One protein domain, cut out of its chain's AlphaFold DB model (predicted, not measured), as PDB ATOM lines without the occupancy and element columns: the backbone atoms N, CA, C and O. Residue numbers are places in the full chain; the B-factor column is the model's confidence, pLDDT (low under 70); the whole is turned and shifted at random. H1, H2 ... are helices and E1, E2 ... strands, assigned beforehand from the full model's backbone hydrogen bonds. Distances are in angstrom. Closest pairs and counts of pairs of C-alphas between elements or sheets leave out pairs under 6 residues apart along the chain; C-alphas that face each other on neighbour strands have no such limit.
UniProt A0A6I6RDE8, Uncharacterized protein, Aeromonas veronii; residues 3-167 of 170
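What this domain is: This is residues 3 to 167 of the 170 residues of an uncharacterized protein of Aeromonas veronii (UniProt A0A6I6RDE8). A seven-stranded sheet runs along the length of the domain, with H1 and H2 over one face and H6 over the opposite face. H3, H4 and H5 gather near the E3 end, and past the E6 and E7 hairpin at the other end residues 154 to 159 stick out. The 165 printed residues include seven named helices and seven strands, in the order E1 H1 E2 H2 E3 H3 H4 H5 E4 E5 H6 H7 E6 E7. The mixed sheet runs E3 E2 E4 E5 E1 E6 E7, and the class is mixed, helices and strands. The whole is compact, with a radius of gyration of the C-alphas of 16.1 A, and elongated, spanning 55 by 33 by 33 A.

How they stand to each other: E1, residues 3 to 5, is parallel to its neighbours E5, residues 112 to 115, and E6, residues 145 to 148, with N 4 and O 113 at 2.8 A and N 5 and O 147 at 2.8 A within hydrogen-bond range. H1, residues 12 to 25, is on the sheet at a height of 8.6 A, along the strands at 13 degrees to E4, residues 90 to 94, on the local plane; its closest C-alphas to E4 are those of Thr 13 and Asp 94, 6.7 A. E2, residues 30 to 34, is parallel to E4, with N 33 and O 92 at 2.7 A. E1, H1, E2 form a split strand-helix-strand unit, with E4 and E5 between its strands and a right-handed crossover. H2, residues 43 to 52, on the same face as H1, has a height of 9.4 A and lies over E3, residues 57 to 60, with closest C-alphas Ala 50 and Val 58, 6.2 A. H3, residues 61 to 64, and H5, residues 74 to 85, only graze the sheet; H4, residues 66 to 69, is not on it. H6, residues 131 to 137, on the opposite face from H1, has a height of 10.0 A and runs across the strands at 66 degrees to E1 on the local plane. H7, residues 139 to 142, only grazes the sheet. E7, residues 163 to 166, forms an antiparallel hairpin with E6, with N 165 and O 146 at 2.8 A. Each O i to N i+4 pair is within hydrogen-bond range in H1, H2, H5 and H6; H3, H4 and H7 are too short for one.

Where its parts are: E1 begins at C-alpha 3, (43.262, -13.715, 9.430). H1 measures 19.9 A, H5 16.4 A, H2 14.5 A, and E2 and E4 13.2 A each. E7 ends at C-alpha 166, (49.993, -15.437, 1.665).

The domain as a whole: The C-alphas farthest apart, those of Gln 74 and Glu 158, are 55.5 A apart. The printed part has no cut; the links E4 to E5, E5 to H6 and E6 to E7 are long. Mean pLDDT of the printed part is 83.1, and it is under 70 in residues 139 to 145 and 148 to 167.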
ATOM      1  N   ILE A   3      42.997 -13.629   7.987       88.69
ATOM      2  CA  ILE A   3      43.262 -13.715   9.430       88.69
ATOM      3  C   ILE A   3      44.514 -12.897   9.763       88.69
ATOM      4  O   ILE A   3      45.585 -13.156   9.229       88.69
ATOM      5  N   GLU A   4      44.401 -11.947  10.684       89.12
ATOM      6  CA  GLU A   4      45.497 -11.114  11.174       89.12
ATOM      7  C   GLU A   4      45.611 -11.232  12.702       89.12
ATOM      8  O   GLU A   4      44.756 -10.760  13.456       89.12
ATOM      9  N   ILE A   5      46.694 -11.860  13.160       86.50
ATOM     10  CA  ILE A   5      47.021 -12.079  14.573       86.50
ATOM     11  C   ILE A   5      48.277 -11.268  14.880       86.50
ATOM     12  O   ILE A   5      49.379 -11.642  14.486       86.50
ATOM     13  N   THR A   6      48.144 -10.137  15.571       82.56
ATOM     14  CA  THR A   6      49.297  -9.252  15.828       82.56
ATOM     15  C   THR A   6      49.291  -8.678  17.232       82.56
ATOM     16  O   THR A   6      48.237  -8.529  17.846       82.56
ATOM     17  N   GLY A   7      50.454  -8.194  17.680       79.06
ATOM     18  CA  GLY A   7      50.598  -7.480  18.949       79.06
ATOM     19  C   GLY A   7      49.686  -6.258  19.098       79.06
ATOM     20  O   GLY A   7      49.056  -5.787  18.141       79.06
ATOM     21  N   ARG A   8      49.618  -5.732  20.325       78.88
ATOM     22  CA  ARG A   8      48.851  -4.518  20.639       78.88
ATOM     23  C   ARG A   8      49.393  -3.317  19.860       78.88
ATOM     24  O   ARG A   8      50.589  -3.221  19.614       78.88
ATOM     25  N   MET A   9      48.502  -2.385  19.516       78.00
ATOM     26  CA  MET A   9      48.847  -1.079  18.925       78.00
ATOM     27  C   MET A   9      49.629  -1.130  17.594       78.00
ATOM     28  O   MET A   9      50.323  -0.185  17.242       78.00
ATOM     29  N   THR A  10      49.472  -2.189  16.800       80.38
ATOM     30  CA  THR A  10      50.107  -2.335  15.473       80.38
ATOM     31  C   THR A  10      49.297  -1.718  14.323       80.38
ATOM     32  O   THR A  10      49.670  -1.866  13.158       80.38
ATOM     33  N   GLY A  11      48.152  -1.083  14.606       84.12
ATOM     34  CA  GLY A  11      47.263  -0.507  13.590       84.12
ATOM     35  C   GLY A  11      46.294  -1.492  12.916       84.12
ATOM     36  O   GLY A  11      45.796  -1.181  11.834       84.12
ATOM     37  N   LYS A  12      46.000  -2.651  13.528       87.94
ATOM     38  CA  LYS A  12      45.040  -3.647  12.996       87.94
ATOM     39  C   LYS A  12      43.694  -3.036  12.625       87.94
ATOM     40  O   LYS A  12      43.272  -3.144  11.482       87.94
ATOM     41  N   THR A  13      43.063  -2.319  13.556       90.12
ATOM     42  CA  THR A  13      41.765  -1.671  13.318       90.12
ATOM     43  C   THR A  13      41.840  -0.691  12.140       90.12
ATOM     44  O   THR A  13      40.922  -0.625  11.329       90.12
ATOM     45  N   THR A  14      42.960   0.021  11.962       90.88
ATOM     46  CA  THR A  14      43.176   0.896  10.797       90.88
ATOM     47  C   THR A  14      43.208   0.108   9.484       90.88
ATOM     48  O   THR A  14      42.569   0.521   8.517       90.88
ATOM     49  N   ARG A  15      43.909  -1.034   9.440       92.56
ATOM     50  CA  ARG A  15      43.939  -1.918   8.260       92.56
ATOM     51  C   ARG A  15      42.580  -2.561   7.989       92.56
ATOM     52  O   ARG A  15      42.140  -2.539   6.842       92.56
ATOM     53  N   LEU A  16      41.882  -3.023   9.027       94.69
ATOM     54  CA  LEU A  16      40.514  -3.537   8.935       94.69
ATOM     55  C   LEU A  16      39.578  -2.491   8.319       94.69
ATOM     56  O   LEU A  16      38.877  -2.787   7.354       94.69
ATOM     57  N   ILE A  17      39.611  -1.247   8.808       95.38
ATOM     58  CA  ILE A  17      38.805  -0.140   8.269       95.38
ATOM     59  C   ILE A  17      39.149   0.141   6.800       95.38
ATOM     60  O   ILE A  17      38.253   0.397   5.991       95.38
ATOM     61  N   ALA A  18      40.432   0.102   6.432       95.00
ATOM     62  CA  ALA A  18      40.860   0.302   5.049       95.00
ATOM     63  C   ALA A  18      40.350  -0.823   4.127       95.00
ATOM     64  O   ALA A  18      39.793  -0.542   3.062       95.00
ATOM     65  N   ALA A  19      40.468  -2.082   4.556       95.06
ATOM     66  CA  ALA A  19      39.974  -3.245   3.824       95.06
ATOM     67  C   ALA A  19      38.441  -3.220   3.670       95.06
ATOM     68  O   ALA A  19      37.921  -3.437   2.573       95.06
ATOM     69  N   ALA A  20      37.721  -2.861   4.733       96.69
ATOM     70  CA  ALA A  20      36.274  -2.678   4.722       96.69
ATOM     71  C   ALA A  20      35.836  -1.587   3.736       96.69
ATOM     72  O   ALA A  20      34.947  -1.802   2.909       96.69
ATOM     73  N   ASN A  21      36.499  -0.428   3.751       97.06
ATOM     74  CA  ASN A  21      36.214   0.648   2.804       97.06
ATOM     75  C   ASN A  21      36.485   0.240   1.350       97.06
ATOM     76  O   ASN A  21      35.704   0.613   0.473       97.06
ATOM     77  N   LYS A  22      37.531  -0.554   1.091       95.81
ATOM     78  CA  LYS A  22      37.799  -1.116  -0.240       95.81
ATOM     79  C   LYS A  22      36.649  -2.019  -0.702       95.81
ATOM     80  O   LYS A  22      36.103  -1.789  -1.776       95.81
ATOM     81  N   LYS A  23      36.196  -2.967   0.128       94.94
ATOM     82  CA  LYS A  23      35.040  -3.828  -0.199       94.94
ATOM     83  C   LYS A  23      33.760  -3.037  -0.435       94.94
ATOM     84  O   LYS A  23      33.009  -3.331  -1.361       94.94
ATOM     85  N   ARG A  24      33.543  -1.973   0.333       94.88
ATOM     86  CA  ARG A  24      32.424  -1.061   0.096       94.88
ATOM     87  C   ARG A  24      32.533  -0.344  -1.257       94.88
ATOM     88  O   ARG A  24      31.529  -0.198  -1.944       94.88
ATOM     89  N   GLN A  25      33.724   0.114  -1.651       94.56
ATOM     90  CA  GLN A  25      33.951   0.730  -2.970       94.56
ATOM     91  C   GLN A  25      33.723  -0.262  -4.121       94.56
ATOM     92  O   GLN A  25      33.270   0.144  -5.185       94.56
ATOM     93  N   GLU A  26      33.950  -1.556  -3.883       94.62
ATOM     94  CA  GLU A  26      33.586  -2.658  -4.790       94.62
ATOM     95  C   GLU A  26      32.062  -2.936  -4.823       94.62
ATOM     96  O   GLU A  26      31.614  -3.857  -5.501       94.62
ATOM     97  N   GLY A  27      31.246  -2.169  -4.088       94.38
ATOM     98  CA  GLY A  27      29.790  -2.324  -4.024       94.38
ATOM     99  C   GLY A  27      29.309  -3.454  -3.108       94.38
ATOM    100  O   GLY A  27      28.124  -3.786  -3.120       94.38
ATOM    101  N   LYS A  28      30.198  -4.059  -2.309       94.25
ATOM    102  CA  LYS A  28      29.827  -5.129  -1.374       94.25
ATOM    103  C   LYS A  28      29.162  -4.566  -0.119       94.25
ATOM    104  O   LYS A  28      29.513  -3.487   0.365       94.25
ATOM    105  N   LYS A  29      28.228  -5.338   0.447       95.75
ATOM    106  CA  LYS A  29      27.689  -5.078   1.787       95.75
ATOM    107  C   LYS A  29      28.771  -5.392   2.811       95.75
ATOM    108  O   LYS A  29      29.366  -6.467   2.769       95.75
ATOM    109  N   VAL A  30      29.018  -4.453   3.713       97.00
ATOM    110  CA  VAL A  30      30.074  -4.558   4.720       97.00
ATOM    111  C   VAL A  30      29.440  -4.628   6.099       97.00
ATOM    112  O   VAL A  30      28.626  -3.772   6.450       97.00
ATOM    113  N   VAL A  31      29.847  -5.633   6.869       97.44
ATOM    114  CA  VAL A  31      29.469  -5.806   8.269       97.44
ATOM    115  C   VAL A  31      30.724  -5.745   9.124       97.44
ATOM    116  O   VAL A  31      31.664  -6.498   8.882       97.44
ATOM    117  N   ILE A  32      30.744  -4.852  10.110       97.75
ATOM    118  CA  ILE A  32      31.819  -4.754  11.098       97.75
ATOM    119  C   ILE A  32      31.308  -5.307  12.420       97.75
ATOM    120  O   ILE A  32      30.257  -4.889  12.898       97.75
ATOM    121  N   VAL A  33      32.054  -6.234  13.001       97.25
ATOM    122  CA  VAL A  33      31.720  -6.934  14.235       97.25
ATOM    123  C   VAL A  33      32.781  -6.602  15.274       97.25
ATOM    124  O   VAL A  33      33.960  -6.876  15.061       97.25
ATOM    125  N   LEU A  34      32.371  -6.002  16.385       96.38
ATOM    126  CA  LEU A  34      33.254  -5.646  17.494       96.38
ATOM    127  C   LEU A  34      33.123  -6.670  18.630       96.38
ATOM    128  O   LEU A  34      32.044  -7.211  18.868       96.38
ATOM    129  N   SER A  35      34.210  -6.925  19.356       94.38
ATOM    130  CA  SER A  35      34.200  -7.821  20.521       94.38
ATOM    131  C   SER A  35      33.481  -7.243  21.747       94.38
ATOM    132  O   SER A  35      33.085  -8.002  22.630       94.38
ATOM    133  N   SER A  36      33.314  -5.920  21.821       93.19
ATOM    134  CA  SER A  36      32.597  -5.253  22.914       93.19
ATOM    135  C   SER A  36      31.084  -5.401  22.774       93.19
ATOM    136  O   SER A  36      30.592  -5.411  21.644       93.19
ATOM    137  N   PRO A  37      30.328  -5.461  23.882       91.00
ATOM    138  CA  PRO A  37      28.867  -5.475  23.840       91.00
ATOM    139  C   PRO A  37      28.307  -4.173  23.251       91.00
ATOM    140  O   PRO A  37      28.901  -3.102  23.393       91.00
ATOM    141  N   LEU A  38      27.146  -4.256  22.595       89.75
ATOM    142  CA  LEU A  38      26.426  -3.073  22.122       89.75
ATOM    143  C   LEU A  38      25.567  -2.484  23.254       89.75
ATOM    144  O   LEU A  38      24.372  -2.749  23.354       89.75
ATOM    145  N   ASP A  39      26.181  -1.671  24.110       90.56
ATOM    146  CA  ASP A  39      25.515  -0.970  25.212       90.56
ATOM    147  C   ASP A  39      25.846   0.534  25.226       90.56
ATOM    148  O   ASP A  39      26.576   1.049  24.377       90.56
ATOM    149  N   LYS A  40      25.287   1.273  26.193       91.00
ATOM    150  CA  LYS A  40      25.499   2.725  26.314       91.00
ATOM    151  C   LYS A  40      26.951   3.103  26.612       91.00
ATOM    152  O   LYS A  40      27.356   4.199  26.234       91.00
ATOM    153  N   GLU A  41      27.700   2.241  27.293       94.38
ATOM    154  CA  GLU A  41      29.087   2.508  27.683       94.38
ATOM    155  C   GLU A  41      30.017   2.402  26.470       94.38
ATOM    156  O   GLU A  41      30.916   3.224  26.296       94.38
ATOM    157  N   HIS A  42      29.740   1.451  25.578       94.19
ATOM    158  CA  HIS A  42      30.557   1.178  24.398       94.19
ATOM    159  C   HIS A  42      30.043   1.851  23.120       94.19
ATOM    160  O   HIS A  42      30.779   1.907  22.133       94.19
ATOM    161  N   LEU A  43      28.823   2.408  23.114       93.88
ATOM    162  CA  LEU A  43      28.170   2.991  21.930       93.88
ATOM    163  C   LEU A  43      29.063   3.969  21.151       93.88
ATOM    164  O   LEU A  43      29.041   3.983  19.921       93.88
ATOM    165  N   GLY A  44      29.881   4.764  21.850       96.25
ATOM    166  CA  GLY A  44      30.812   5.702  21.218       96.25
ATOM    167  C   GLY A  44      31.781   5.028  20.239       96.25
ATOM    168  O   GLY A  44      32.034   5.571  19.167       96.25
ATOM    169  N   MET A  45      32.254   3.821  20.555       94.69
ATOM    170  CA  MET A  45      33.131   3.044  19.677       94.69
ATOM    171  C   MET A  45      32.400   2.582  18.410       94.69
ATOM    172  O   MET A  45      32.937   2.695  17.309       94.69
ATOM    173  N   PHE A  46      31.156   2.117  18.536       96.19
ATOM    174  CA  PHE A  46      30.345   1.704  17.386       96.19
ATOM    175  C   PHE A  46      30.078   2.876  16.441       96.19
ATOM    176  O   PHE A  46      30.227   2.742  15.226       96.19
ATOM    177  N   LEU A  47      29.732   4.039  16.999       96.19
ATOM    178  CA  LEU A  47      29.501   5.260  16.228       96.19
ATOM    179  C   LEU A  47      30.782   5.765  15.553       96.19
ATOM    180  O   LEU A  47      30.734   6.178  14.394       96.19
ATOM    181  N   ASP A  48      31.927   5.696  16.234       96.38
ATOM    182  CA  ASP A  48      33.228   6.050  15.661       96.38
ATOM    183  C   ASP A  48      33.565   5.168  14.449       96.38
ATOM    184  O   ASP A  48      33.854   5.689  13.366       96.38
ATOM    185  N   ILE A  49      33.429   3.845  14.572       96.31
ATOM    186  CA  ILE A  49      33.635   2.909  13.456       96.31
ATOM    187  C   ILE A  49      32.644   3.172  12.314       96.31
ATOM    188  O   ILE A  49      33.055   3.285  11.155       96.31
ATOM    189  N   ALA A  50      31.355   3.345  12.622       96.12
ATOM    190  CA  ALA A  50      30.326   3.644  11.625       96.12
ATOM    191  C   ALA A  50      30.614   4.954  10.868       96.12
ATOM    192  O   ALA A  50      30.384   5.046   9.660       96.12
ATOM    193  N   SER A  51      31.178   5.959  11.548       96.88
ATOM    194  CA  SER A  51      31.559   7.233  10.930       96.88
ATOM    195  C   SER A  51      32.703   7.085   9.915       96.88
ATOM    196  O   SER A  51      32.718   7.778   8.891       96.88
ATOM    197  N   LYS A  52      33.626   6.146  10.161       96.94
ATOM    198  CA  LYS A  52      34.803   5.858   9.324       96.94
ATOM    199  C   LYS A  52      34.491   4.941   8.141       96.94
ATOM    200  O   LYS A  52      35.231   4.943   7.157       96.94
ATOM    201  N   ILE A  53      33.399   4.176   8.213       95.81
ATOM    202  CA  ILE A  53      32.961   3.248   7.163       95.81
ATOM    203  C   ILE A  53      31.489   3.518   6.835       95.81
ATOM    204  O   ILE A  53      30.586   2.744   7.153       95.81
ATOM    205  N   LYS A  54      31.232   4.657   6.181       94.06
ATOM    206  CA  LYS A  54      29.868   5.092   5.846       94.06
ATOM    207  C   LYS A  54      29.123   4.027   5.039       94.06
ATOM    208  O   LYS A  54      29.557   3.697   3.931       94.06
ATOM    209  N   GLY A  55      27.983   3.580   5.562       92.69
ATOM    210  CA  GLY A  55      27.115   2.572   4.946       92.69
ATOM    211  C   GLY A  55      27.401   1.130   5.374       92.69
ATOM    212  O   GLY A  55      26.699   0.232   4.919       92.69
ATOM    213  N   ALA A  56      28.399   0.891   6.233       95.94
ATOM    214  CA  ALA A  56      28.567  -0.411   6.867       95.94
ATOM    215  C   ALA A  56      27.530  -0.630   7.975       95.94
ATOM    216  O   ALA A  56      27.132   0.308   8.669       95.94
ATOM    217  N   TYR A  57      27.138  -1.888   8.164       96.44
ATOM    218  CA  TYR A  57      26.405  -2.319   9.348       96.44
ATOM    219  C   TYR A  57      27.418  -2.620  10.458       96.44
ATOM    220  O   TYR A  57      28.295  -3.458  10.264       96.44
ATOM    221  N   VAL A  58      27.338  -1.931  11.596       96.94
ATOM    222  CA  VAL A  58      28.263  -2.132  12.724       96.94
ATOM    223  C   VAL A  58      27.506  -2.814  13.856       96.94
ATOM    224  O   VAL A  58      26.454  -2.337  14.272       96.94
ATOM    225  N   THR A  59      28.020  -3.944  14.328       95.56
ATOM    226  CA  THR A  59      27.373  -4.804  15.322       95.56
ATOM    227  C   THR A  59      28.398  -5.425  16.264       95.56
ATOM    228  O   THR A  59      29.603  -5.225  16.108       95.56
ATOM    229  N   SER A  60      27.923  -6.129  17.284       95.00
ATOM    230  CA  SER A  60      28.760  -6.820  18.263       95.00
ATOM    231  C   SER A  60      28.736  -8.328  18.028       95.00
ATOM    232  O   SER A  60      27.770  -8.863  17.478       95.00
ATOM    233  N   CYS A  61      29.788  -9.020  18.470       93.56
ATOM    234  CA  CYS A  61      29.819 -10.479  18.541       93.56
ATOM    235  C   CYS A  61      28.615 -11.045  19.309       93.56
ATOM    236  O   CYS A  61      28.098 -12.092  18.922       93.56
ATOM    237  N   ASP A  62      28.131 -10.363  20.354       90.31
ATOM    238  CA  ASP A  62      27.022 -10.880  21.164       90.31
ATOM    239  C   ASP A  62      25.709 -10.974  20.377       90.31
ATOM    240  O   ASP A  62      24.971 -11.939  20.542       90.31
ATOM    241  N   LEU A  63      25.460 -10.056  19.441       91.81
ATOM    242  CA  LEU A  63      24.282 -10.059  18.569       91.81
ATOM    243  C   LEU A  63      24.333 -11.129  17.463       91.81
ATOM    244  O   LEU A  63      23.351 -11.332  16.740       91.81
ATOM    245  N   LEU A  64      25.450 -11.845  17.317       89.81
ATOM    246  CA  LEU A  64      25.525 -13.011  16.433       89.81
ATOM    247  C   LEU A  64      24.945 -14.268  17.096       89.81
ATOM    248  O   LEU A  64      24.395 -15.121  16.387       89.81
ATOM    249  N   ASN A  65      24.941 -14.326  18.433       85.62
ATOM    250  CA  ASN A  65      24.212 -15.334  19.195       85.62
ATOM    251  C   ASN A  65      22.699 -15.178  18.955       85.62
ATOM    252  O   ASN A  65      22.134 -14.092  19.087       85.62
ATOM    253  N   ILE A  66      22.017 -16.276  18.617       82.94
ATOM    254  CA  ILE A  66      20.583 -16.253  18.290       82.94
ATOM    255  C   ILE A  66      19.702 -15.780  19.453       82.94
ATOM    256  O   ILE A  66      18.722 -15.073  19.224       82.94
ATOM    257  N   ASN A  67      20.052 -16.131  20.691       85.56
ATOM    258  CA  ASN A  67      19.280 -15.762  21.874       85.56
ATOM    259  C   ASN A  67      19.372 -14.256  22.118       85.56
ATOM    260  O   ASN A  67      18.347 -13.605  22.287       85.56
ATOM    261  N   ARG A  68      20.584 -13.700  22.037       86.06
ATOM    262  CA  ARG A  68      20.834 -12.260  22.189       86.06
ATOM    263  C   ARG A  68      20.226 -11.459  21.043       86.06
ATOM    264  O   ARG A  68      19.595 -10.436  21.268       86.06
ATOM    265  N   ARG A  69      20.321 -11.960  19.808       88.19
ATOM    266  CA  ARG A  69      19.702 -11.332  18.630       88.19
ATOM    267  C   ARG A  69      18.182 -11.196  18.755       88.19
ATOM    268  O   ARG A  69      17.612 -10.259  18.205       88.19
ATOM    269  N   ASN A  70      17.520 -12.107  19.468       87.62
ATOM    270  CA  ASN A  70      16.078 -12.023  19.709       87.62
ATOM    271  C   ASN A  70      15.675 -10.885  20.658       87.62
ATOM    272  O   ASN A  70      14.490 -10.566  20.722       87.62
ATOM    273  N   GLU A  71      16.630 -10.270  21.357       88.44
ATOM    274  CA  GLU A  71      16.402  -9.088  22.192       88.44
ATOM    275  C   GLU A  71      16.364  -7.786  21.365       88.44
ATOM    276  O   GLU A  71      15.912  -6.756  21.867       88.44
ATOM    277  N   LEU A  72      16.803  -7.814  20.097       87.69
ATOM    278  CA  LEU A  72      16.767  -6.649  19.212       87.69
ATOM    279  C   LEU A  72      15.336  -6.297  18.769       87.69
ATOM    280  O   LEU A  72      14.496  -7.186  18.589       87.69
ATOM    281  N   PRO A  73      15.065  -5.011  18.470       92.94
ATOM    282  CA  PRO A  73      13.862  -4.616  17.750       92.94
ATOM    283  C   PRO A  73      13.711  -5.402  16.441       92.94
ATOM    284  O   PRO A  73      14.687  -5.641  15.728       92.94
ATOM    285  N   GLN A  74      12.473  -5.763  16.087       93.25
ATOM    286  CA  GLN A  74      12.186  -6.637  14.942       93.25
ATOM    287  C   GLN A  74      12.863  -6.176  13.640       93.25
ATOM    288  O   GLN A  74      13.482  -6.991  12.961       93.25
ATOM    289  N   ALA A  75      12.789  -4.881  13.321       92.88
ATOM    290  CA  ALA A  75      13.390  -4.329  12.109       92.88
ATOM    291  C   ALA A  75      14.922  -4.501  12.068       92.88
ATOM    292  O   ALA A  75      15.478  -4.850  11.029       92.88
ATOM    293  N   GLU A  76      15.614  -4.299  13.193       91.44
ATOM    294  CA  GLU A  76      17.070  -4.472  13.270       91.44
ATOM    295  C   GLU A  76      17.465  -5.944  13.169       91.44
ATOM    296  O   GLU A  76      18.411  -6.288  12.455       91.44
ATOM    297  N   ARG A  77      16.699  -6.822  13.829       93.69
ATOM    298  CA  ARG A  77      16.880  -8.271  13.735       93.69
ATOM    299  C   ARG A  77      16.748  -8.760  12.295       93.69
ATOM    300  O   ARG A  77      17.602  -9.512  11.841       93.69
ATOM    301  N   GLU A  78      15.714  -8.330  11.575       94.62
ATOM    302  CA  GLU A  78      15.481  -8.733  10.182       94.62
ATOM    303  C   GLU A  78      16.636  -8.309   9.261       94.62
ATOM    304  O   GLU A  78      17.066  -9.095   8.415       94.62
ATOM    305  N   ILE A  79      17.195  -7.110   9.464       94.50
ATOM    306  CA  ILE A  79      18.374  -6.638   8.723       94.50
ATOM    307  C   ILE A  79      19.585  -7.535   9.002       94.50
ATOM    308  O   ILE A  79      20.233  -8.003   8.063       94.50
ATOM    309  N   LEU A  80      19.889  -7.801  10.276       93.94
ATOM    310  CA  LEU A  80      21.031  -8.634  10.654       93.94
ATOM    311  C   LEU A  80      20.870 -10.076  10.152       93.94
ATOM    312  O   LEU A  80      21.811 -10.656   9.618       93.94
ATOM    313  N   GLU A  81      19.674 -10.651  10.250       93.81
ATOM    314  CA  GLU A  81      19.393 -11.991   9.729       93.81
ATOM    315  C   GLU A  81      19.508 -12.071   8.206       93.81
ATOM    316  O   GLU A  81      20.006 -13.071   7.683       93.81
ATOM    317  N   ALA A  82      19.076 -11.031   7.489       94.69
ATOM    318  CA  ALA A  82      19.270 -10.943   6.049       94.69
ATOM    319  C   ALA A  82      20.763 -10.892   5.695       94.69
ATOM    320  O   ALA A  82      21.188 -11.598   4.784       94.69
ATOM    321  N   LEU A  83      21.568 -10.129   6.446       94.50
ATOM    322  CA  LEU A  83      23.022 -10.066   6.266       94.50
ATOM    323  C   LEU A  83      23.708 -11.406   6.564       94.50
ATOM    324  O   LEU A  83      24.603 -11.799   5.825       94.50
ATOM    325  N   ILE A  84      23.292 -12.126   7.611       92.31
ATOM    326  CA  ILE A  84      23.854 -13.445   7.963       92.31
ATOM    327  C   ILE A  84      23.604 -14.471   6.849       92.31
ATOM    328  O   ILE A  84      24.453 -15.321   6.583       92.31
ATOM    329  N   LYS A  85      22.443 -14.399   6.188       92.19
ATOM    330  CA  LYS A  85      22.080 -15.291   5.074       92.19
ATOM    331  C   LYS A  85      22.710 -14.868   3.741       92.19
ATOM    332  O   LYS A  85      22.740 -15.670   2.806       92.19
ATOM    333  N   ASP A  86      23.191 -13.633   3.641       92.62
ATOM    334  CA  ASP A  86      23.782 -13.079   2.430       92.62
ATOM    335  C   ASP A  86      25.233 -13.554   2.259       92.62
ATOM    336  O   ASP A  86      26.141 -13.146   2.985       92.62
ATOM    337  N   ARG A  87      25.463 -14.416   1.263       89.81
ATOM    338  CA  ARG A  87      26.795 -14.967   0.960       89.81
ATOM    339  C   ARG A  87      27.761 -13.936   0.372       89.81
ATOM    340  O   ARG A  87      28.970 -14.159   0.411       89.81
ATOM    341  N   ASP A  88      27.244 -12.831  -0.159       90.88
ATOM    342  CA  ASP A  88      28.033 -11.730  -0.711       90.88
ATOM    343  C   ASP A  88      28.401 -10.672   0.339       90.88
ATOM    344  O   ASP A  88      29.209  -9.778   0.055       90.88
ATOM    345  N   ALA A  89      27.840 -10.757   1.551       93.81
ATOM    346  CA  ALA A  89      28.217  -9.878   2.647       93.81
ATOM    347  C   ALA A  89      29.664 -10.152   3.094       93.81
ATOM    348  O   ALA A  89      30.079 -11.291   3.308       93.81
ATOM    349  N   CYS A  90      30.437  -9.078   3.250       95.25
ATOM    350  CA  CYS A  90      31.814  -9.120   3.727       95.25
ATOM    351  C   CYS A  90      31.841  -8.794   5.223       95.25
ATOM    352  O   CYS A  90      31.443  -7.698   5.625       95.25
ATOM    353  N   TRP A  91      32.316  -9.740   6.031       96.88
ATOM    354  CA  TRP A  91      32.299  -9.663   7.491       96.88
ATOM    355  C   TRP A  91      33.689  -9.346   8.030       96.88
ATOM    356  O   TRP A  91      34.637 -10.052   7.706       96.88
ATOM    357  N   PHE A  92      33.814  -8.315   8.858       97.44
ATOM    358  CA  PHE A  92      35.077  -7.878   9.446       97.44
ATOM    359  C   PHE A  92      34.967  -7.925  10.965       97.44
ATOM    360  O   PHE A  92      34.177  -7.186  11.539       97.44
ATOM    361  N   PHE A  93      35.747  -8.780  11.609       97.12
ATOM    362  CA  PHE A  93      35.722  -9.003  13.046       97.12
ATOM    363  C   PHE A  93      36.942  -8.353  13.693       97.12
ATOM    364  O   PHE A  93      38.062  -8.804  13.446       97.12
ATOM    365  N   ASP A  94      36.724  -7.327  14.518       96.06
ATOM    366  CA  ASP A  94      37.785  -6.654  15.270       96.06
ATOM    367  C   ASP A  94      37.903  -7.195  16.694       96.06
ATOM    368  O   ASP A  94      36.912  -7.343  17.412       96.06
ATOM    369  N   GLU A  95      39.141  -7.494  17.083       94.19
ATOM    370  CA  GLU A  95      39.532  -8.045  18.383       94.19
ATOM    371  C   GLU A  95      38.686  -9.253  18.833       94.19
ATOM    372  O   GLU A  95      38.426  -9.454  20.018       94.19
ATOM    373  N   PHE A  96      38.284 -10.103  17.881       93.88
ATOM    374  CA  PHE A  96      37.314 -11.187  18.101       93.88
ATOM    375  C   PHE A  96      37.708 -12.173  19.204       93.88
ATOM    376  O   PHE A  96      36.846 -12.717  19.895       93.88
ATOM    377  N   ASP A  97      39.004 -12.412  19.398       93.06
ATOM    378  CA  ASP A  97      39.477 -13.346  20.408       93.06
ATOM    379  C   ASP A  97      39.289 -12.798  21.831       93.06
ATOM    380  O   ASP A  97      39.284 -13.585  22.768       93.06
ATOM    381  N   TRP A  98      39.042 -11.494  22.009       92.44
ATOM    382  CA  TRP A  98      38.704 -10.883  23.302       92.44
ATOM    383  C   TRP A  98      37.239 -11.034  23.700       92.44
ATOM    384  O   TRP A  98      36.896 -10.726  24.840       92.44
ATOM    385  N   TYR A  99      36.378 -11.534  22.815       93.00
ATOM    386  CA  TYR A  99      35.008 -11.857  23.192       93.00
ATOM    387  C   TYR A  99      34.979 -13.076  24.126       93.00
ATOM    388  O   TYR A  99      35.685 -14.065  23.913       93.00
ATOM    389  N   GLU A 100      34.177 -13.037  25.185       89.06
ATOM    390  CA  GLU A 100      34.181 -14.117  26.175       89.06
ATOM    391  C   GLU A 100      33.553 -15.401  25.620       89.06
ATOM    392  O   GLU A 100      34.158 -16.472  25.719       89.06
ATOM    393  N   ASN A 101      32.409 -15.292  24.938       90.12
ATOM    394  CA  ASN A 101      31.658 -16.444  24.431       90.12
ATOM    395  C   ASN A 101      32.148 -16.866  23.040       90.12
ATOM    396  O   ASN A 101      31.444 -16.756  22.041       90.12
ATOM    397  N   GLN A 102      33.387 -17.356  22.963       88.75
ATOM    398  CA  GLN A 102      34.042 -17.734  21.701       88.75
ATOM    399  C   GLN A 102      33.219 -18.709  20.837       88.75
ATOM    400  O   GLN A 102      33.255 -18.612  19.617       88.75
ATOM    401  N   LEU A 103      32.443 -19.608  21.445       85.00
ATOM    402  CA  LEU A 103      31.608 -20.576  20.719       85.00
ATOM    403  C   LEU A 103      30.451 -19.934  19.935       85.00
ATOM    404  O   LEU A 103      29.921 -20.557  19.017       85.00
ATOM    405  N   ASP A 104      30.082 -18.699  20.270       84.94
ATOM    406  CA  ASP A 104      28.968 -17.993  19.639       84.94
ATOM    407  C   ASP A 104      29.377 -17.233  18.375       84.94
ATOM    408  O   ASP A 104      28.511 -16.753  17.644       84.94
ATOM    409  N   ILE A 105      30.680 -17.100  18.105       89.12
ATOM    410  CA  ILE A 105      31.173 -16.390  16.924       89.12
ATOM    411  C   ILE A 105      31.166 -17.355  15.730       89.12
ATOM    412  O   ILE A 105      31.984 -18.280  15.679       89.12
ATOM    413  N   PRO A 106      30.301 -17.145  14.723       89.00
ATOM    414  CA  PRO A 106      30.325 -17.959  13.519       89.00
ATOM    415  C   PRO A 106      31.561 -17.644  12.661       89.00
ATOM    416  O   PRO A 106      31.945 -16.486  12.473       89.00
ATOM    417  N   ILE A 107      32.151 -18.683  12.065       88.56
ATOM    418  CA  ILE A 107      33.175 -18.523  11.026       88.56
ATOM    419  C   ILE A 107      32.478 -18.284   9.683       88.56
ATOM    420  O   ILE A 107      31.797 -19.163   9.154       88.56
ATOM    421  N   MET A 108      32.672 -17.092   9.130       89.12
ATOM    422  CA  MET A 108      32.071 -16.609   7.894       89.12
ATOM    423  C   MET A 108      33.028 -16.884   6.723       89.12
ATOM    424  O   MET A 108      34.184 -16.466   6.799       89.12
ATOM    425  N   PRO A 109      32.590 -17.522   5.618       77.00
ATOM    426  CA  PRO A 109      33.469 -17.925   4.508       77.00
ATOM    427  C   PRO A 109      34.332 -16.801   3.904       77.00
ATOM    428  O   PRO A 109      35.474 -17.033   3.521       77.00
ATOM    429  N   ASN A 110      33.818 -15.567   3.885       77.44
ATOM    430  CA  ASN A 110      34.511 -14.373   3.386       77.44
ATOM    431  C   ASN A 110      34.905 -13.410   4.520       77.44
ATOM    432  O   ASN A 110      34.936 -12.194   4.331       77.44
ATOM    433  N   GLY A 111      35.136 -13.948   5.719       90.75
ATOM    434  CA  GLY A 111      35.461 -13.157   6.897       90.75
ATOM    435  C   GLY A 111      36.884 -12.591   6.870       90.75
ATOM    436  O   GLY A 111      37.816 -13.214   6.355       90.75
ATOM    437  N   TYR A 112      37.031 -11.404   7.446       94.50
ATOM    438  CA  TYR A 112      38.285 -10.738   7.769       94.50
ATOM    439  C   TYR A 112      38.387 -10.678   9.291       94.50
ATOM    440  O   TYR A 112      37.569 -10.031   9.938       94.50
ATOM    441  N   TYR A 113      39.362 -11.362   9.868       93.88
ATOM    442  CA  TYR A 113      39.477 -11.561  11.307       93.88
ATOM    443  C   TYR A 113      40.741 -10.888  11.822       93.88
ATOM    444  O   TYR A 113      41.831 -11.322  11.471       93.88
ATOM    445  N   THR A 114      40.619  -9.859  12.660       93.88
ATOM    446  CA  THR A 114      41.765  -9.206  13.306       93.88
ATOM    447  C   THR A 114      41.733  -9.420  14.803       93.88
ATOM    448  O   THR A 114      40.701  -9.246  15.446       93.88
ATOM    449  N   THR A 115      42.873  -9.753  15.403       92.50
ATOM    450  CA  THR A 115      42.966  -9.766  16.861       92.50
ATOM    451  C   THR A 115      44.390  -9.637  17.385       92.50
ATOM    452  O   THR A 115      45.378  -9.941  16.716       92.50
ATOM    453  N   THR A 116      44.490  -9.151  18.613       89.31
ATOM    454  CA  THR A 116      45.579  -9.449  19.526       89.31
ATOM    455  C   THR A 116      45.203 -10.711  20.299       89.31
ATOM    456  O   THR A 116      44.219 -10.677  21.027       89.31
ATOM    457  N   PRO A 117      45.962 -11.809  20.224       86.81
ATOM    458  CA  PRO A 117      45.598 -13.026  20.933       86.81
ATOM    459  C   PRO A 117      45.612 -12.814  22.456       86.81
ATOM    460  O   PRO A 117      46.533 -12.200  23.008       86.81
ATOM    461  N   ARG A 118      44.598 -13.344  23.150       85.81
ATOM    462  CA  ARG A 118      44.560 -13.422  24.616       85.81
ATOM    463  C   ARG A 118      45.677 -14.327  25.153       85.81
ATOM    464  O   ARG A 118      46.083 -15.267  24.457       85.81
ATOM    465  N   PRO A 119      46.133 -14.101  26.405       82.56
ATOM    466  CA  PRO A 119      47.104 -14.970  27.066       82.56
ATOM    467  C   PRO A 119      46.729 -16.454  26.978       82.56
ATOM    468  O   PRO A 119      45.556 -16.812  27.061       82.56
ATOM    469  N   GLY A 120      47.737 -17.312  26.807       76.31
ATOM    470  CA  GLY A 120      47.551 -18.758  26.647       76.31
ATOM    471  C   GLY A 120      47.244 -19.210  25.216       76.31
ATOM    472  O   GLY A 120      47.020 -20.394  24.997       76.31
ATOM    473  N   PHE A 121      47.223 -18.299  24.239       82.00
ATOM    474  CA  PHE A 121      47.284 -18.679  22.828       82.00
ATOM    475  C   PHE A 121      48.721 -19.038  22.429       82.00
ATOM    476  O   PHE A 121      49.637 -18.249  22.663       82.00
ATOM    477  N   ASP A 122      48.890 -20.198  21.801       75.25
ATOM    478  CA  ASP A 122      50.149 -20.653  21.218       75.25
ATOM    479  C   ASP A 122      49.943 -20.883  19.719       75.25
ATOM    480  O   ASP A 122      49.181 -21.760  19.312       75.25
ATOM    481  N   LEU A 123      50.629 -20.082  18.902       73.00
ATOM    482  CA  LEU A 123      50.558 -20.189  17.447       73.00
ATOM    483  C   LEU A 123      51.084 -21.540  16.948       73.00
ATOM    484  O   LEU A 123      50.558 -22.073  15.977       73.00
ATOM    485  N   MET A 124      52.103 -22.094  17.610       71.69
ATOM    486  CA  MET A 124      52.742 -23.346  17.196       71.69
ATOM    487  C   MET A 124      51.901 -24.571  17.560       71.69
ATOM    488  O   MET A 124      52.099 -25.640  16.991       71.69
ATOM    489  N   ASN A 125      50.951 -24.411  18.485       72.19
ATOM    490  CA  ASN A 125      50.066 -25.464  18.975       72.19
ATOM    491  C   ASN A 125      48.601 -24.997  18.974       72.19
ATOM    492  O   ASN A 125      47.900 -25.117  19.984       72.19
ATOM    493  N   ALA A 126      48.135 -24.466  17.838       72.50
ATOM    494  CA  ALA A 126      46.765 -23.989  17.652       72.50
ATOM    495  C   ALA A 126      45.749 -25.146  17.760       72.50
ATOM    496  O   ALA A 126      45.351 -25.763  16.774       72.50
ATOM    497  N   SER A 127      45.340 -25.461  18.987       75.75
ATOM    498  CA  SER A 127      44.410 -26.540  19.323       75.75
ATOM    499  C   SER A 127      43.371 -26.063  20.342       75.75
ATOM    500  O   SER A 127      43.635 -25.182  21.163       75.75
ATOM    501  N   GLY A 128      42.160 -26.618  20.266       82.50
ATOM    502  CA  GLY A 128      41.036 -26.297  21.155       82.50
ATOM    503  C   GLY A 128      39.945 -25.435  20.514       82.50
ATOM    504  O   GLY A 128      40.003 -25.101  19.334       82.50
ATOM    505  N   ASP A 129      38.958 -25.048  21.322       85.25
ATOM    506  CA  ASP A 129      37.656 -24.592  20.811       85.25
ATOM    507  C   ASP A 129      37.548 -23.085  20.540       85.25
ATOM    508  O   ASP A 129      36.531 -22.621  20.022       85.25
ATOM    509  N   ARG A 130      38.577 -22.292  20.867       89.19
ATOM    510  CA  ARG A 130      38.585 -20.849  20.564       89.19
ATOM    511  C   ARG A 130      38.491 -20.617  19.060       89.19
ATOM    512  O   ARG A 130      39.091 -21.347  18.272       89.19
ATOM    513  N   VAL A 131      37.823 -19.535  18.669       90.19
ATOM    514  CA  VAL A 131      37.624 -19.172  17.256       90.19
ATOM    515  C   VAL A 131      38.957 -19.047  16.534       90.19
ATOM    516  O   VAL A 131      39.097 -19.537  15.421       90.19
ATOM    517  N   ILE A 132      39.960 -18.454  17.187       88.06
ATOM    518  CA  ILE A 132      41.304 -18.288  16.622       88.06
ATOM    519  C   ILE A 132      41.948 -19.633  16.248       88.06
ATOM    520  O   ILE A 132      42.542 -19.744  15.180       88.06
ATOM    521  N   ASN A 133      41.755 -20.682  17.059       87.06
ATOM    522  CA  ASN A 133      42.257 -22.027  16.767       87.06
ATOM    523  C   ASN A 133      41.480 -22.667  15.613       87.06
ATOM    524  O   ASN A 133      42.076 -23.227  14.699       87.06
ATOM    525  N   GLN A 134      40.149 -22.546  15.623       88.50
ATOM    526  CA  GLN A 134      39.299 -23.075  14.553       88.50
ATOM    527  C   GLN A 134      39.572 -22.400  13.200       88.50
ATOM    528  O   GLN A 134      39.515 -23.057  12.162       88.50
ATOM    529  N   LEU A 135      39.857 -21.095  13.203       87.50
ATOM    530  CA  LEU A 135      40.245 -20.330  12.020       87.50
ATOM    531  C   LEU A 135      41.593 -20.809  11.470       87.50
ATOM    532  O   LEU A 135      41.698 -21.055  10.273       87.50
ATOM    533  N   LEU A 136      42.592 -21.006  12.336       82.94
ATOM    534  CA  LEU A 136      43.905 -21.517  11.930       82.94
ATOM    535  C   LEU A 136      43.844 -22.959  11.419       82.94
ATOM    536  O   LEU A 136      44.451 -23.263  10.399       82.94
ATOM    537  N   ALA A 137      43.037 -23.826  12.037       80.69
ATOM    538  CA  ALA A 137      42.811 -25.188  11.544       80.69
ATOM    539  C   ALA A 137      42.146 -25.224  10.152       80.69
ATOM    540  O   ALA A 137      42.260 -26.209   9.428       80.69
ATOM    541  N   LYS A 138      41.441 -24.152   9.769       74.12
ATOM    542  CA  LYS A 138      40.818 -23.983   8.447       74.12
ATOM    543  C   LYS A 138      41.683 -23.167   7.480       74.12
ATOM    544  O   LYS A 138      41.274 -22.980   6.331       74.12
ATOM    545  N   ALA A 139      42.854 -22.691   7.911       69.06
ATOM    546  CA  ALA A 139      43.670 -21.774   7.122       69.06
ATOM    547  C   ALA A 139      44.119 -22.378   5.791       69.06
ATOM    548  O   ALA A 139      43.945 -21.759   4.748       69.06
ATOM    549  N   GLU A 140      44.548 -23.637   5.808       56.62
ATOM    550  CA  GLU A 140      45.038 -24.338   4.617       56.62
ATOM    551  C   GLU A 140      43.965 -24.585   3.541       56.62
ATOM    552  O   GLU A 140      44.295 -24.955   2.419       56.62
ATOM    553  N   THR A 141      42.678 -24.406   3.863       56.44
ATOM    554  CA  THR A 141      41.566 -24.762   2.962       56.44
ATOM    555  C   THR A 141      40.739 -23.574   2.480       56.44
ATOM    556  O   THR A 141      40.188 -23.640   1.384       56.44
ATOM    557  N   PHE A 142      40.624 -22.498   3.264       57.19
ATOM    558  CA  PHE A 142      39.697 -21.392   2.962       57.19
ATOM    559  C   PHE A 142      40.274 -19.990   3.198       57.19
ATOM    560  O   PHE A 142      39.555 -18.991   3.053       57.19
ATOM    561  N   VAL A 143      41.541 -19.884   3.602       58.72
ATOM    562  CA  VAL A 143      42.164 -18.601   3.931       58.72
ATOM    563  C   VAL A 143      43.087 -18.179   2.804       58.72
ATOM    564  O   VAL A 143      43.978 -18.916   2.420       58.72
ATOM    565  N   ASP A 144      42.845 -16.976   2.289       60.56
ATOM    566  CA  ASP A 144      43.638 -16.363   1.225       60.56
ATOM    567  C   ASP A 144      44.912 -15.743   1.817       60.56
ATOM    568  O   ASP A 144      45.978 -15.776   1.214       60.56
ATOM    569  N   THR A 145      44.825 -15.205   3.040       64.19
ATOM    570  CA  THR A 145      45.953 -14.535   3.697       64.19
ATOM    571  C   THR A 145      45.913 -14.745   5.210       64.19
ATOM    572  O   THR A 145      44.910 -14.425   5.859       64.19
ATOM    573  N   VAL A 146      47.029 -15.205   5.780       71.81
ATOM    574  CA  VAL A 146      47.290 -15.212   7.225       71.81
ATOM    575  C   VAL A 146      48.463 -14.279   7.521       71.81
ATOM    576  O   VAL A 146      49.579 -14.491   7.054       71.81
ATOM    577  N   VAL A 147      48.235 -13.248   8.330       70.81
ATOM    578  CA  VAL A 147      49.286 -12.355   8.830       70.81
ATOM    579  C   VAL A 147      49.499 -12.640  10.306       70.81
ATOM    580  O   VAL A 147      48.601 -12.401  11.113       70.81
ATOM    581  N   VAL A 148      50.696 -13.099  10.678       69.88
ATOM    582  CA  VAL A 148      51.063 -13.233  12.090       69.88
ATOM    583  C   VAL A 148      52.240 -12.335  12.428       69.88
ATOM    584  O   VAL A 148      53.313 -12.433  11.835       69.88
ATOM    585  N   MET A 149      52.044 -11.456  13.413       66.06
ATOM    586  CA  MET A 149      53.116 -10.643  13.986       66.06
ATOM    587  C   MET A 149      53.292 -10.979  15.472       66.06
ATOM    588  O   MET A 149      52.304 -11.012  16.216       66.06
ATOM    589  N   PRO A 150      54.533 -11.183  15.944       57.41
ATOM    590  CA  PRO A 150      54.804 -11.547  17.328       57.41
ATOM    591  C   PRO A 150      54.241 -10.498  18.298       57.41
ATOM    592  O   PRO A 150      54.427  -9.294  18.131       57.41
ATOM    593  N   CYS A 151      53.516 -10.965  19.316       51.88
ATOM    594  CA  CYS A 151      52.770 -10.105  20.241       51.88
ATOM    595  C   CYS A 151      53.563  -9.695  21.497       51.88
ATOM    596  O   CYS A 151      53.037  -8.946  22.312       51.88
ATOM    597  N   ASN A 152      54.806 -10.164  21.650       44.59
ATOM    598  CA  ASN A 152      55.787  -9.734  22.651       44.59
ATOM    599  C   ASN A 152      57.185 -10.247  22.255       44.59
ATOM    600  O   ASN A 152      57.324 -11.330  21.688       44.59
ATOM    601  N   SER A 153      58.220  -9.479  22.589       39.72
ATOM    602  CA  SER A 153      59.643  -9.613  22.221       39.72
ATOM    603  C   SER A 153      60.389 -10.858  22.743       39.72
ATOM    604  O   SER A 153      61.615 -10.886  22.714       39.72
ATOM    605  N   VAL A 154      59.687 -11.897  23.208       38.38
ATOM    606  CA  VAL A 154      60.296 -13.171  23.658       38.38
ATOM    607  C   VAL A 154      60.330 -14.220  22.534       38.38
ATOM    608  O   VAL A 154      60.975 -15.250  22.666       38.38
ATOM    609  N   LEU A 155      59.754 -13.913  21.367       40.94
ATOM    610  CA  LEU A 155      60.000 -14.645  20.113       40.94
ATOM    611  C   LEU A 155      61.348 -14.264  19.454       40.94
ATOM    612  O   LEU A 155      61.548 -14.490  18.267       40.94
ATOM    613  N   LEU A 156      62.287 -13.696  20.223       37.34
ATOM    614  CA  LEU A 156      63.690 -13.506  19.842       37.34
ATOM    615  C   LEU A 156      64.534 -14.696  20.318       37.34
ATOM    616  O   LEU A 156      65.516 -14.536  21.037       37.34
ATOM    617  N   ALA A 157      64.146 -15.904  19.929       34.25
ATOM    618  CA  ALA A 157      65.083 -17.011  19.850       34.25
ATOM    619  C   ALA A 157      65.229 -17.316  18.359       34.25
ATOM    620  O   ALA A 157      64.402 -18.003  17.777       34.25
ATOM    621  N   GLU A 158      66.250 -16.709  17.753       35.28
ATOM    622  CA  GLU A 158      66.729 -17.007  16.396       35.28
ATOM    623  C   GLU A 158      65.840 -16.525  15.228       35.28
ATOM    624  O   GLU A 158      65.262 -17.297  14.475       35.28
ATOM    625  N   GLY A 159      65.816 -15.202  15.015       36.03
ATOM    626  CA  GLY A 159      65.786 -14.634  13.657       36.03
ATOM    627  C   GLY A 159      64.546 -14.883  12.790       36.03
ATOM    628  O   GLY A 159      64.696 -15.266  11.633       36.03
ATOM    629  N   MET A 160      63.339 -14.608  13.291       34.84
ATOM    630  CA  MET A 160      62.123 -14.628  12.467       34.84
ATOM    631  C   MET A 160      61.444 -13.254  12.395       34.84
ATOM    632  O   MET A 160      60.695 -12.864  13.290       34.84
ATOM    633  N   ASP A 161      61.688 -12.548  11.290       36.19
ATOM    634  CA  ASP A 161      60.888 -11.411  10.833       36.19
ATOM    635  C   ASP A 161      59.645 -11.915  10.082       36.19
ATOM    636  O   ASP A 161      59.735 -12.866   9.316       36.19
ATOM    637  N   PHE A 162      58.500 -11.256  10.307       42.25
ATOM    638  CA  PHE A 162      57.278 -11.289   9.484       42.25
ATOM    639  C   PHE A 162      56.947 -12.615   8.765       42.25
ATOM    640  O   PHE A 162      57.361 -12.842   7.630       42.25
ATOM    641  N   TRP A 163      56.033 -13.406   9.332       42.88
ATOM    642  CA  TRP A 163      55.346 -14.456   8.576       42.88
ATOM    643  C   TRP A 163      53.976 -13.940   8.138       42.88
ATOM    644  O   TRP A 163      52.952 -14.161   8.785       42.88
ATOM    645  N   GLY A 164      53.965 -13.185   7.040       39.50
ATOM    646  CA  GLY A 164      52.784 -13.146   6.186       39.50
ATOM    647  C   GLY A 164      52.784 -14.437   5.379       39.50
ATOM    648  O   GLY A 164      53.596 -14.576   4.469       39.50
ATOM    649  N   VAL A 165      51.935 -15.397   5.737       43.81
ATOM    650  CA  VAL A 165      51.679 -16.553   4.876       43.81
ATOM    651  C   VAL A 165      50.558 -16.131   3.938       43.81
ATOM    652  O   VAL A 165      49.380 -16.125   4.303       43.81
ATOM    653  N   ASP A 166      50.941 -15.684   2.745       36.81
ATOM    654  CA  ASP A 166      49.993 -15.437   1.665       36.81
ATOM    655  C   ASP A 166      49.709 -16.785   1.001       36.81
ATOM    656  O   ASP A 166      50.575 -17.377   0.350       36.81
ATOM    657  N   HIS A 167      48.506 -17.308   1.208       40.94
ATOM    658  CA  HIS A 167      48.034 -18.479   0.491       40.94
ATOM    659  C   HIS A 167      47.475 -17.978  -0.838       40.94
ATOM    660  O   HIS A 167      46.265 -17.868  -1.031       40.94
TER     661      HIS A 167